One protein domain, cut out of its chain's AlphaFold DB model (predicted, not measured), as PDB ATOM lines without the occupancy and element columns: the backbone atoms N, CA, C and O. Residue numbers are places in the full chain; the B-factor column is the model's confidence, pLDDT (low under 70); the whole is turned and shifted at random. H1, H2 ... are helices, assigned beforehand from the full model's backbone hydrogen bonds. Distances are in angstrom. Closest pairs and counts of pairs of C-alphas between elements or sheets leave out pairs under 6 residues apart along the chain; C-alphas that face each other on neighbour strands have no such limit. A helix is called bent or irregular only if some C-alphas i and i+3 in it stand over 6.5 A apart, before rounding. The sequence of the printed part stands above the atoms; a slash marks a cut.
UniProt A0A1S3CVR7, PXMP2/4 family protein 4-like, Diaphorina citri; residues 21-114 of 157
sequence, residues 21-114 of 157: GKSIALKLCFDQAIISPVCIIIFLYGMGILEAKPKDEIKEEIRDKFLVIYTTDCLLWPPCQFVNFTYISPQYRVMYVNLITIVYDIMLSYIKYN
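What this domain is: This is residues 21 to 114 of the 157 residues of the protein "PXMP2/4 family protein 4-like" of Diaphorina citri (UniProt A0A1S3CVR7). The model is a rod of three helices that run back and forth along its length, the first two of them bent. The arm H2b is in the middle, with H1a along one side of it and H3 along another, while the arms H1b and H2a fold into a helical hairpin that makes one end of the rod. The printed part has 94 residues with three named helices, in the order H1, H2, H3, and no named strand; the class is all helix. It is only just loose, close to compact, with a radius of gyration of the C-alphas of 15.1 A, and it spans 47 by 22 by 17 A.

Where its parts are: Find C-alpha 21 at (103.673, 139.309, -0.316), where H1, residues 21 to 50, begins. By its hydrogen bonds it was assigned as one helix, but it is bent: C-alphas 33 and 36 are 6.6 A apart. Its arms are H1a, residues 21 to 33, 18.2 A long, and H1b, residues 36 to 50, 20.8 A long. After a tight link of 4 residues comes H2, residues 55 to 86, also assigned as one helix by its hydrogen bonds and also bent, with C-alphas 64 and 67 at 6.8 A. Its arms are H2a, residues 55 to 64, 14.4 A, and H2b, residues 67 to 86, 28.8 A. A short link of 6 residues leads to H3, residues 93 to 113, which runs 30.4 A to C-alpha 113 at (109.124, 167.817, 21.065).

How they stand to each other: Start at Gly 21: its C-alpha is 6.7 A from that of Phe 85, the closest pair of H1a and H2b, which touch at a shallow tilt of 8 degrees, opposite ways. Past the bend, H1b stands at a steep tilt of 43 degrees to H1a. H1b touches H2b with residues 36 to 40 alone, closest at the C-alphas of Pro 37 and Tyr 70, 6.6 A. H1b and H2a form a helical hairpin at a steep tilt of 39 degrees; their closest C-alphas are those of Gly 48 and Ile 58, 5.5 A. H2a and H2b stand at a steep tilt of 52 degrees. H2b and H3 form a second helical hairpin at a shallow tilt of 15 degrees, closest at the C-alphas of Asn 84 and Arg 93, 6.1 A. H3 is apart from H1a and H2a, and only just apart from H1b, at 8.1 A. In H1a, H1b, H2a and H3 every O i to N i+4 pair is within hydrogen-bond range; in H2b 14 of 16 are.

The domain as a whole: Look for the two C-alphas farthest apart at Pro 54 and Ser 89, 47.4 A. The printed part has no cut, and neither link is long. The mean pLDDT of the printed part is 79.6; it is under 70 at residues 21 to 29.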
ATOM      1  N   GLY A  21     103.253 138.077  -1.002       57.09
ATOM      2  CA  GLY A  21     103.673 139.309  -0.316       57.09
ATOM      3  C   GLY A  21     103.249 140.587  -1.052       57.09
ATOM      4  O   GLY A  21     103.007 141.604  -0.417       57.09
ATOM      5  N   LYS A  22     103.009 140.497  -2.369       55.66
ATOM      6  CA  LYS A  22     102.463 141.571  -3.210       55.66
ATOM      7  C   LYS A  22     101.091 142.080  -2.755       55.66
ATOM      8  O   LYS A  22     100.859 143.278  -2.802       55.66
ATOM      9  N   SER A  23     100.188 141.211  -2.284       59.75
ATOM     10  CA  SER A  23      98.865 141.647  -1.798       59.75
ATOM     11  C   SER A  23      98.970 142.407  -0.474       59.75
ATOM     12  O   SER A  23      98.192 143.324  -0.230       59.75
ATOM     13  N   ILE A  24      99.944 142.053   0.369       62.75
ATOM     14  CA  ILE A  24     100.176 142.747   1.638       62.75
ATOM     15  C   ILE A  24     100.921 144.060   1.397       62.75
ATOM     16  O   ILE A  24     100.524 145.074   1.952       62.75
ATOM     17  N   ALA A  25     101.919 144.069   0.509       63.16
ATOM     18  CA  ALA A  25     102.603 145.287   0.085       63.16
ATOM     19  C   ALA A  25     101.633 146.290  -0.556       63.16
ATOM     20  O   ALA A  25     101.668 147.459  -0.212       63.16
ATOM     21  N   LEU A  26     100.708 145.836  -1.410       66.56
ATOM     22  CA  LEU A  26      99.710 146.716  -2.023       66.56
ATOM     23  C   LEU A  26      98.742 147.309  -0.990       66.56
ATOM     24  O   LEU A  26      98.441 148.497  -1.041       66.56
ATOM     25  N   LYS A  27      98.288 146.493  -0.029       66.31
ATOM     26  CA  LYS A  27      97.476 146.976   1.100       66.31
ATOM     27  C   LYS A  27      98.238 148.000   1.926       66.31
ATOM     28  O   LYS A  27      97.658 149.003   2.307       66.31
ATOM     29  N   LEU A  28      99.526 147.766   2.153       68.75
ATOM     30  CA  LEU A  28     100.373 148.678   2.896       68.75
ATOM     31  C   LEU A  28     100.602 149.990   2.141       68.75
ATOM     32  O   LEU A  28     100.513 151.042   2.751       68.75
ATOM     33  N   CYS A  29     100.813 149.959   0.824       69.00
ATOM     34  CA  CYS A  29     100.892 151.179   0.017       69.00
ATOM     35  C   CYS A  29      99.598 151.998   0.105       69.00
ATOM     36  O   CYS A  29      99.649 153.220   0.184       69.00
ATOM     37  N   PHE A  30      98.440 151.335   0.117       73.31
ATOM     38  CA  PHE A  30      97.149 152.004   0.271       73.31
ATOM     39  C   PHE A  30      96.979 152.617   1.672       73.31
ATOM     40  O   PHE A  30      96.520 153.749   1.810       73.31
ATOM     41  N   ASP A  31      97.408 151.886   2.701       71.12
ATOM     42  CA  ASP A  31      97.435 152.348   4.089       71.12
ATOM     43  C   ASP A  31      98.347 153.578   4.236       71.12
ATOM     44  O   ASP A  31      97.952 154.595   4.793       71.12
ATOM     45  N   GLN A  32      99.530 153.538   3.624       70.81
ATOM     46  CA  GLN A  32     100.517 154.619   3.622       70.81
ATOM     47  C   GLN A  32     100.074 155.843   2.800       70.81
ATOM     48  O   GLN A  32     100.430 156.969   3.132       70.81
ATOM     49  N   ALA A  33      99.270 155.661   1.751       73.44
ATOM     50  CA  ALA A  33      98.807 156.764   0.908       73.44
ATOM     51  C   ALA A  33      97.631 157.550   1.513       73.44
ATOM     52  O   ALA A  33      97.482 158.735   1.227       73.44
ATOM     53  N   ILE A  34      96.771 156.897   2.304       72.06
ATOM     54  CA  ILE A  34      95.496 157.490   2.747       72.06
ATOM     55  C   ILE A  34      95.323 157.419   4.262       72.06
ATOM     56  O   ILE A  34      94.958 158.414   4.884       72.06
ATOM     57  N   ILE A  35      95.579 156.267   4.880       75.94
ATOM     58  CA  ILE A  35      95.314 156.078   6.312       75.94
ATOM     59  C   ILE A  35      96.410 156.719   7.162       75.94
ATOM     60  O   ILE A  35      96.094 157.475   8.077       75.94
ATOM     61  N   SER A  36      97.681 156.507   6.817       78.06
ATOM     62  CA  SER A  36      98.828 157.121   7.493       78.06
ATOM     63  C   SER A  36      98.721 158.653   7.595       78.06
ATOM     64  O   SER A  36      98.738 159.164   8.718       78.06
ATOM     65  N   PRO A  37      98.494 159.418   6.503       78.50
ATOM     66  CA  PRO A  37      98.404 160.874   6.608       78.50
ATOM     67  C   PRO A  37      97.217 161.332   7.471       78.50
ATOM     68  O   PRO A  37      97.348 162.279   8.246       78.50
ATOM     69  N   VAL A  38      96.079 160.633   7.418       83.81
ATOM     70  CA  VAL A  38      94.927 160.934   8.283       83.81
ATOM     71  C   VAL A  38      95.262 160.675   9.755       83.81
ATOM     72  O   VAL A  38      94.968 161.514  10.607       83.81
ATOM     73  N   CYS A  39      95.919 159.557  10.066       81.69
ATOM     74  CA  CYS A  39      96.349 159.224  11.422       81.69
ATOM     75  C   CYS A  39      97.361 160.234  11.979       81.69
ATOM     76  O   CYS A  39      97.221 160.643  13.130       81.69
ATOM     77  N   ILE A  40      98.326 160.683  11.170       83.50
ATOM     78  CA  ILE A  40      99.319 161.694  11.568       83.50
ATOM     79  C   ILE A  40      98.633 163.026  11.899       83.50
ATOM     80  O   ILE A  40      98.927 163.624  12.934       83.50
ATOM     81  N   ILE A  41      97.683 163.475  11.070       86.25
ATOM     82  CA  ILE A  41      96.926 164.712  11.322       86.25
ATOM     83  C   ILE A  41      96.126 164.598  12.621       86.25
ATOM     84  O   ILE A  41      96.169 165.508  13.447       86.25
ATOM     85  N   ILE A  42      95.424 163.478  12.833       88.12
ATOM     86  CA  ILE A  42      94.660 163.238  14.066       88.12
ATOM     87  C   ILE A  42      95.589 163.233  15.284       88.12
ATOM     88  O   ILE A  42      95.239 163.815  16.309       88.12
ATOM     89  N   PHE A  43      96.766 162.613  15.176       85.56
ATOM     90  CA  PHE A  43      97.752 162.569  16.250       85.56
ATOM     91  C   PHE A  43      98.264 163.969  16.607       85.56
ATOM     92  O   PHE A  43      98.167 164.374  17.762       85.56
ATOM     93  N   LEU A  44      98.748 164.736  15.626       84.94
ATOM     94  CA  LEU A  44      99.268 166.087  15.856       84.94
ATOM     95  C   LEU A  44      98.187 167.036  16.382       84.94
ATOM     96  O   LEU A  44      98.429 167.777  17.334       84.94
ATOM     97  N   TYR A  45      96.984 166.972  15.809       87.25
ATOM     98  CA  TYR A  45      95.848 167.779  16.245       87.25
ATOM     99  C   TYR A  45      95.393 167.409  17.663       87.25
ATOM    100  O   TYR A  45      95.169 168.286  18.495       87.25
ATOM    101  N   GLY A  46      95.298 166.110  17.965       87.12
ATOM    102  CA  GLY A  46      94.949 165.608  19.293       87.12
ATOM    103  C   GLY A  46      95.980 165.995  20.350       87.12
ATOM    104  O   GLY A  46      95.607 166.470  21.421       87.12
ATOM    105  N   MET A  47      97.271 165.878  20.030       85.44
ATOM    106  CA  MET A  47      98.356 166.328  20.902       85.44
ATOM    107  C   MET A  47      98.314 167.842  21.128       85.44
ATOM    108  O   MET A  47      98.447 168.286  22.261       85.44
ATOM    109  N   GLY A  48      98.047 168.636  20.087       84.56
ATOM    110  CA  GLY A  48      97.888 170.086  20.215       84.56
ATOM    111  C   GLY A  48      96.734 170.494  21.139       84.56
ATOM    112  O   GLY A  48      96.870 171.431  21.924       84.56
ATOM    113  N   ILE A  49      95.617 169.753  21.107       88.00
ATOM    114  CA  ILE A  49      94.502 169.950  22.049       88.00
ATOM    115  C   ILE A  49      94.926 169.613  23.483       88.00
ATOM    116  O   ILE A  49      94.596 170.361  24.402       88.00
ATOM    117  N   LEU A  50      95.643 168.504  23.684       87.50
ATOM    118  CA  LEU A  50      96.130 168.092  25.006       87.50
ATOM    119  C   LEU A  50      97.159 169.073  25.584       87.50
ATOM    120  O   LEU A  50      97.190 169.282  26.793       87.50
ATOM    121  N   GLU A  51      97.952 169.707  24.724       85.31
ATOM    122  CA  GLU A  51      98.904 170.771  25.069       85.31
ATOM    123  C   GLU A  51      98.224 172.136  25.294       85.31
ATOM    124  O   GLU A  51      98.903 173.112  25.602       85.31
ATOM    125  N   ALA A  52      96.893 172.218  25.164       88.88
ATOM    126  CA  ALA A  52      96.098 173.441  25.294       88.88
ATOM    127  C   ALA A  52      96.544 174.586  24.359       88.88
ATOM    128  O   ALA A  52      96.383 175.764  24.686       88.88
ATOM    129  N   LYS A  53      97.069 174.244  23.174       84.69
ATOM    130  CA  LYS A  53      97.520 175.220  22.177       84.69
ATOM    131  C   LYS A  53      96.345 175.904  21.459       84.69
ATOM    132  O   LYS A  53      95.305 175.274  21.220       84.69
ATOM    133  N   PRO A  54      96.487 177.177  21.052       88.31
ATOM    134  CA  PRO A  54      95.561 177.832  20.137       88.31
ATOM    135  C   PRO A  54      95.430 177.067  18.818       88.31
ATOM    136  O   PRO A  54      96.391 176.505  18.300       88.31
ATOM    137  N   LYS A  55      94.234 177.085  18.223       84.31
ATOM    138  CA  LYS A  55      93.962 176.354  16.971       84.31
ATOM    139  C   LYS A  55      94.863 176.776  15.810       84.31
ATOM    140  O   LYS A  55      95.088 175.965  14.916       84.31
ATOM    141  N   ASP A  56      95.323 178.023  15.804       85.94
ATOM    142  CA  ASP A  56      96.192 178.542  14.751       85.94
ATOM    143  C   ASP A  56      97.617 177.986  14.886       85.94
ATOM    144  O   ASP A  56      98.150 177.481  13.901       85.94
ATOM    145  N   GLU A  57      98.151 177.900  16.110       82.56
ATOM    146  CA  GLU A  57      99.438 177.242  16.397       82.56
ATOM    147  C   GLU A  57      99.404 175.742  16.068       82.56
ATOM    148  O   GLU A  57     100.354 175.197  15.517       82.56
ATOM    149  N   ILE A  58      98.283 175.060  16.334       85.38
ATOM    150  CA  ILE A  58      98.129 173.636  15.986       85.38
ATOM    151  C   ILE A  58      98.179 173.432  14.465       85.38
ATOM    152  O   ILE A  58      98.748 172.453  13.988       85.38
ATOM    153  N   LYS A  59      97.562 174.329  13.685       82.75
ATOM    154  CA  LYS A  59      97.572 174.235  12.217       82.75
ATOM    155  C   LYS A  59      98.961 174.481  11.644       82.75
ATOM    156  O   LYS A  59      99.337 173.793  10.698       82.75
ATOM    157  N   GLU A  60      99.680 175.453  12.194       82.31
ATOM    158  CA  GLU A  60     101.061 175.750  11.814       82.31
ATOM    159  C   GLU A  60     101.966 174.554  12.129       82.31
ATOM    160  O   GLU A  60     102.608 174.015  11.233       82.31
ATOM    161  N   GLU A  61     101.857 173.996  13.335       80.00
ATOM    162  CA  GLU A  61     102.617 172.810  13.727       80.00
ATOM    163  C   GLU A  61     102.310 171.587  12.846       80.00
ATOM    164  O   GLU A  61     103.215 170.834  12.480       80.00
ATOM    165  N   ILE A  62     101.042 171.381  12.469       83.38
ATOM    166  CA  ILE A  62     100.678 170.333  11.510       83.38
ATOM    167  C   ILE A  62     101.352 170.601  10.168       83.38
ATOM    168  O   ILE A  62     101.932 169.680   9.610       83.38
ATOM    169  N   ARG A  63     101.304 171.827   9.642       80.31
ATOM    170  CA  ARG A  63     101.916 172.154   8.347       80.31
ATOM    171  C   ARG A  63     103.418 171.861   8.342       80.31
ATOM    172  O   ARG A  63     103.907 171.287   7.370       80.31
ATOM    173  N   ASP A  64     104.100 172.194   9.429       79.06
ATOM    174  CA  ASP A  64     105.556 172.104   9.510       79.06
ATOM    175  C   ASP A  64     106.026 170.670   9.773       79.06
ATOM    176  O   ASP A  64     106.957 170.174   9.134       79.06
ATOM    177  N   LYS A  65     105.346 169.951  10.676       80.19
ATOM    178  CA  LYS A  65     105.769 168.606  11.099       80.19
ATOM    179  C   LYS A  65     105.166 167.485  10.259       80.19
ATOM    180  O   LYS A  65     105.754 166.405  10.194       80.19
ATOM    181  N   PHE A  66     104.029 167.708   9.595       81.94
ATOM    182  CA  PHE A  66     103.331 166.661   8.841       81.94
ATOM    183  C   PHE A  66     104.215 166.044   7.763       81.94
ATOM    184  O   PHE A  66     104.330 164.823   7.714       81.94
ATOM    185  N   LEU A  67     104.861 166.864   6.927       78.44
ATOM    186  CA  LEU A  67     105.691 166.347   5.836       78.44
ATOM    187  C   LEU A  67     106.883 165.556   6.370       78.44
ATOM    188  O   LEU A  67     107.175 164.482   5.858       78.44
ATOM    189  N   VAL A  68     107.517 166.024   7.444       78.81
ATOM    190  CA  VAL A  68     108.652 165.328   8.064       78.81
ATOM    191  C   VAL A  68     108.229 163.972   8.626       78.81
ATOM    192  O   VAL A  68     108.891 162.963   8.371       78.81
ATOM    193  N   ILE A  69     107.119 163.930   9.367       82.00
ATOM    194  CA  ILE A  69     106.590 162.691   9.943       82.00
ATOM    195  C   ILE A  69     106.170 161.735   8.826       82.00
ATOM    196  O   ILE A  69     106.549 160.568   8.847       82.00
ATOM    197  N   TYR A  70     105.471 162.241   7.812       81.38
ATOM    198  CA  TYR A  70     105.008 161.455   6.678       81.38
ATOM    199  C   TYR A  70     106.165 160.866   5.861       81.38
ATOM    200  O   TYR A  70     106.180 159.671   5.572       81.38
ATOM    201  N   THR A  71     107.183 161.666   5.539       77.44
ATOM    202  CA  THR A  71     108.385 161.180   4.852       77.44
ATOM    203  C   THR A  71     109.138 160.166   5.709       77.44
ATOM    204  O   THR A  71     109.623 159.170   5.179       77.44
ATOM    205  N   THR A  72     109.211 160.361   7.027       81.50
ATOM    206  CA  THR A  72     109.833 159.388   7.941       81.50
ATOM    207  C   THR A  72     109.070 158.061   7.951       81.50
ATOM    208  O   THR A  72     109.697 157.009   7.844       81.50
ATOM    209  N   ASP A  73     107.736 158.100   7.999       82.12
ATOM    210  CA  ASP A  73     106.857 156.925   7.906       82.12
ATOM    211  C   ASP A  73     107.098 156.172   6.584       82.12
ATOM    212  O   ASP A  73     107.429 154.981   6.573       82.12
ATOM    213  N   CYS A  74     107.072 156.900   5.465       77.56
ATOM    214  CA  CYS A  74     107.300 156.362   4.126       77.56
ATOM    215  C   CYS A  74     108.728 155.849   3.891       77.56
ATOM    216  O   CYS A  74     108.923 154.990   3.037       77.56
ATOM    217  N   LEU A  75     109.736 156.343   4.614       79.75
ATOM    218  CA  LEU A  75     111.107 155.831   4.524       79.75
ATOM    219  C   LEU A  75     111.345 154.633   5.444       79.75
ATOM    220  O   LEU A  75     112.156 153.771   5.112       79.75
ATOM    221  N   LEU A  76     110.658 154.556   6.582       82.31
ATOM    222  CA  LEU A  76     110.835 153.479   7.551       82.31
ATOM    223  C   LEU A  76     110.073 152.214   7.137       82.31
ATOM    224  O   LEU A  76     110.633 151.113   7.137       82.31
ATOM    225  N   TRP A  77     108.799 152.348   6.764       80.44
ATOM    226  CA  TRP A  77     107.927 151.189   6.582       80.44
ATOM    227  C   TRP A  77     108.277 150.303   5.387       80.44
ATOM    228  O   TRP A  77     108.305 149.084   5.583       80.44
ATOM    229  N   PRO A  78     108.568 150.813   4.175       78.88
ATOM    230  CA  PRO A  78     108.871 149.951   3.036       78.88
ATOM    231  C   PRO A  78     110.120 149.079   3.248       78.88
ATOM    232  O   PRO A  78     110.013 147.866   3.031       78.88
ATOM    233  N   PRO A  79     111.263 149.596   3.751       81.69
ATOM    234  CA  PRO A  79     112.406 148.758   4.113       81.69
ATOM    235  C   PRO A  79     112.083 147.766   5.231       81.69
ATOM    236  O   PRO A  79     112.399 146.580   5.114       81.69
ATOM    237  N   CYS A  80     111.403 148.204   6.295       83.44
ATOM    238  CA  CYS A  80     111.036 147.311   7.392       83.44
ATOM    239  C   CYS A  80     110.131 146.171   6.918       83.44
ATOM    240  O   CYS A  80     110.303 145.030   7.345       83.44
ATOM    241  N   GLN A  81     109.200 146.448   6.009       79.62
ATOM    242  CA  GLN A  81     108.272 145.463   5.465       79.62
ATOM    243  C   GLN A  81     108.952 144.547   4.457       79.62
ATOM    244  O   GLN A  81     108.696 143.343   4.464       79.62
ATOM    245  N   PHE A  82     109.893 145.067   3.671       80.31
ATOM    246  CA  PHE A  82     110.778 144.239   2.861       80.31
ATOM    247  C   PHE A  82     111.533 143.225   3.732       80.31
ATOM    248  O   PHE A  82     111.495 142.026   3.453       80.31
ATOM    249  N   VAL A  83     112.134 143.666   4.841       81.12
ATOM    250  CA  VAL A  83     112.820 142.767   5.784       81.12
ATOM    251  C   VAL A  83     111.846 141.762   6.411       81.12
ATOM    252  O   VAL A  83     112.140 140.566   6.470       81.12
ATOM    253  N   ASN A  84     110.658 142.219   6.809       78.12
ATOM    254  CA  ASN A  84     109.610 141.392   7.408       78.12
ATOM    255  C   ASN A  84     109.160 140.239   6.491       78.12
ATOM    256  O   ASN A  84     108.924 139.121   6.955       78.12
ATOM    257  N   PHE A  85     109.034 140.488   5.184       74.62
ATOM    258  CA  PHE A  85     108.610 139.459   4.230       74.62
ATOM    259  C   PHE A  85     109.749 138.569   3.745       74.62
ATOM    260  O   PHE A  85     109.487 137.399   3.461       74.62
ATOM    261  N   THR A  86     110.974 139.093   3.678       73.56
ATOM    262  CA  THR A  86     112.140 138.363   3.161       73.56
ATOM    263  C   THR A  86     112.802 137.486   4.223       73.56
ATOM    264  O   THR A  86     113.117 136.334   3.940       73.56
ATOM    265  N   TYR A  87     112.989 137.992   5.447       76.31
ATOM    266  CA  TYR A  87     113.823 137.333   6.463       76.31
ATOM    267  C   TYR A  87     113.036 136.787   7.660       76.31
ATOM    268  O   TYR A  87     113.475 135.830   8.297       76.31
ATOM    269  N   ILE A  88     111.874 137.362   7.983       75.94
ATOM    270  CA  ILE A  88     111.145 137.009   9.206       75.94
ATOM    271  C   ILE A  88     110.113 135.906   8.940       75.94
ATOM    272  O   ILE A  88     109.153 136.058   8.168       75.94
ATOM    273  N   SER A  89     110.292 134.779   9.638       77.56
ATOM    274  CA  SER A  89     109.339 133.665   9.623       77.56
ATOM    275  C   SER A  89     107.945 134.142  10.067       77.56
ATOM    276  O   SER A  89     107.859 134.943  11.005       77.56
ATOM    277  N   PRO A  90     106.842 133.672   9.447       73.94
ATOM    278  CA  PRO A  90     105.479 134.143   9.710       73.94
ATOM    279  C   PRO A  90     105.090 134.266  11.189       73.94
ATOM    280  O   PRO A  90     104.373 135.200  11.539       73.94
ATOM    281  N   GLN A  91     105.590 133.368  12.043       76.06
ATOM    282  CA  GLN A  91     105.326 133.358  13.484       76.06
ATOM    283  C   GLN A  91     105.940 134.541  14.258       76.06
ATOM    284  O   GLN A  91     105.397 134.937  15.284       76.06
ATOM    285  N   TYR A  92     107.033 135.137  13.767       80.19
ATOM    286  CA  TYR A  92     107.747 136.231  14.445       80.19
ATOM    287  C   TYR A  92     107.461 137.614  13.849       80.19
ATOM    288  O   TYR A  92     107.864 138.624  14.422       80.19
ATOM    289  N   ARG A  93     106.732 137.691  12.727       77.62
ATOM    290  CA  ARG A  93     106.460 138.956  12.018       77.62
ATOM    291  C   ARG A  93     105.785 140.003  12.894       77.62
ATOM    292  O   ARG A  93     106.111 141.177  12.812       77.62
ATOM    293  N   VAL A  94     104.860 139.572  13.750       75.25
ATOM    294  CA  VAL A  94     104.132 140.466  14.664       75.25
ATOM    295  C   VAL A  94     105.073 141.075  15.695       75.25
ATOM    296  O   VAL A  94     105.024 142.273  15.941       75.25
ATOM    297  N   MET A  95     105.953 140.253  16.270       78.88
ATOM    298  CA  MET A  95     106.938 140.708  17.246       78.88
ATOM    299  C   MET A  95     107.921 141.688  16.603       78.88
ATOM    300  O   MET A  95     108.173 142.745  17.164       78.88
ATOM    301  N   TYR A  96     108.408 141.370  15.401       83.88
ATOM    302  CA  TYR A  96     109.284 142.253  14.635       83.88
ATOM    303  C   TYR A  96     108.623 143.604  14.332       83.88
ATOM    304  O   TYR A  96     109.195 144.642  14.642       83.88
ATOM    305  N   VAL A  97     107.403 143.600  13.782       81.25
ATOM    306  CA  VAL A  97     106.677 144.840  13.466       81.25
ATOM    307  C   VAL A  97     106.461 145.681  14.722       81.25
ATOM    308  O   VAL A  97     106.742 146.870  14.686       81.25
ATOM    309  N   ASN A  98     106.066 145.072  15.843       85.75
ATOM    310  CA  ASN A  98     105.891 145.798  17.102       85.75
ATOM    311  C   ASN A  98     107.197 146.433  17.612       85.75
ATOM    312  O   ASN A  98     107.158 147.528  18.162       85.75
ATOM    313  N   LEU A  99     108.354 145.784  17.426       88.81
ATOM    314  CA  LEU A  99     109.650 146.379  17.780       88.81
ATOM    315  C   LEU A  99     109.956 147.615  16.924       88.81
ATOM    316  O   LEU A  99     110.400 148.628  17.455       88.81
ATOM    317  N   ILE A 100     109.681 147.549  15.618       87.56
ATOM    318  CA  ILE A 100     109.821 148.701  14.718       87.56
ATOM    319  C   ILE A 100     108.849 149.819  15.105       87.56
ATOM    320  O   ILE A 100     109.249 150.978  15.119       87.56
ATOM    321  N   THR A 101     107.610 149.489  15.480       85.38
ATOM    322  CA  THR A 101     106.629 150.470  15.960       85.38
ATOM    323  C   THR A 101     107.137 151.225  17.184       85.38
ATOM    324  O   THR A 101     107.031 152.441  17.212       85.38
ATOM    325  N   ILE A 102     107.776 150.554  18.148       87.94
ATOM    326  CA  ILE A 102     108.365 151.239  19.313       87.94
ATOM    327  C   ILE A 102     109.431 152.252  18.872       87.94
ATOM    328  O   ILE A 102     109.455 153.377  19.364       87.94
ATOM    329  N   VAL A 103     110.305 151.873  17.934       87.00
ATOM    330  CA  VAL A 103     111.319 152.791  17.387       87.00
ATOM    331  C   VAL A 103     110.653 153.979  16.692       87.00
ATOM    332  O   VAL A 103     111.064 155.119  16.904       87.00
ATOM    333  N   TYR A 104     109.607 153.724  15.908       84.12
ATOM    334  CA  TYR A 104     108.838 154.762  15.232       84.12
ATOM    335  C   TYR A 104     108.163 155.721  16.220       84.12
ATOM    336  O   TYR A 104     108.288 156.928  16.059       84.12
ATOM    337  N   ASP A 105     107.535 155.217  17.282       85.06
ATOM    338  CA  ASP A 105     106.864 156.037  18.296       85.06
ATOM    339  C   ASP A 105     107.857 156.925  19.066       85.06
ATOM    340  O   ASP A 105     107.564 158.084  19.377       85.06
ATOM    341  N   ILE A 106     109.063 156.409  19.336       85.75
ATOM    342  CA  ILE A 106     110.161 157.193  19.920       85.75
ATOM    343  C   ILE A 106     110.582 158.304  18.955       85.75
ATOM    344  O   ILE A 106     110.711 159.456  19.372       85.75
ATOM    345  N   MET A 107     110.762 157.990  17.668       83.69
ATOM    346  CA  MET A 107     111.091 158.990  16.650       83.69
ATOM    347  C   MET A 107     109.996 160.049  16.505       83.69
ATOM    348  O   MET A 107     110.301 161.236  16.459       83.69
ATOM    349  N   LEU A 108     108.731 159.636  16.488       82.69
ATOM    350  CA  LEU A 108     107.575 160.520  16.401       82.69
ATOM    351  C   LEU A 108     107.515 161.472  17.598       82.69
ATOM    352  O   LEU A 108     107.317 162.673  17.424       82.69
ATOM    353  N   SER A 109     107.756 160.954  18.804       84.38
ATOM    354  CA  SER A 109     107.851 161.766  20.020       84.38
ATOM    355  C   SER A 109     109.019 162.748  19.934       84.38
ATOM    356  O   SER A 109     108.871 163.924  20.251       84.38
ATOM    357  N   TYR A 110     110.174 162.299  19.444       82.62
ATOM    358  CA  TYR A 110     111.342 163.159  19.278       82.62
ATOM    359  C   TYR A 110     111.084 164.303  18.282       82.62
ATOM    360  O   TYR A 110     111.423 165.443  18.591       82.62
ATOM    361  N   ILE A 111     110.423 164.027  17.150       79.56
ATOM    362  CA  ILE A 111     110.011 165.034  16.151       79.56
ATOM    363  C   ILE A 111     108.955 165.990  16.725       79.56
ATOM    364  O   ILE A 111     108.955 167.181  16.427       79.56
ATOM    365  N   LYS A 112     108.046 165.489  17.568       77.94
ATOM    366  CA  LYS A 112     107.010 166.310  18.204       77.94
ATOM    367  C   LYS A 112     107.600 167.335  19.180       77.94
ATOM    368  O   LYS A 112     107.117 168.463  19.185       77.94
ATOM    369  N   TYR A 113     108.618 166.975  19.966       79.94
ATOM    370  CA  TYR A 113     109.124 167.817  21.065       79.94
ATOM    371  C   TYR A 113     110.441 168.561  20.796       79.94
ATOM    372  O   TYR A 113     110.823 169.386  21.619       79.94
ATOM    373  N   ASN A 114     111.147 168.291  19.693       76.88
ATOM    374  CA  ASN A 114     112.380 169.008  19.349       76.88
ATOM    375  C   ASN A 114     112.173 169.800  18.059       76.88
ATOM    376  O   ASN A 114     112.098 169.206  16.989       76.88
TER     377      ASN A 114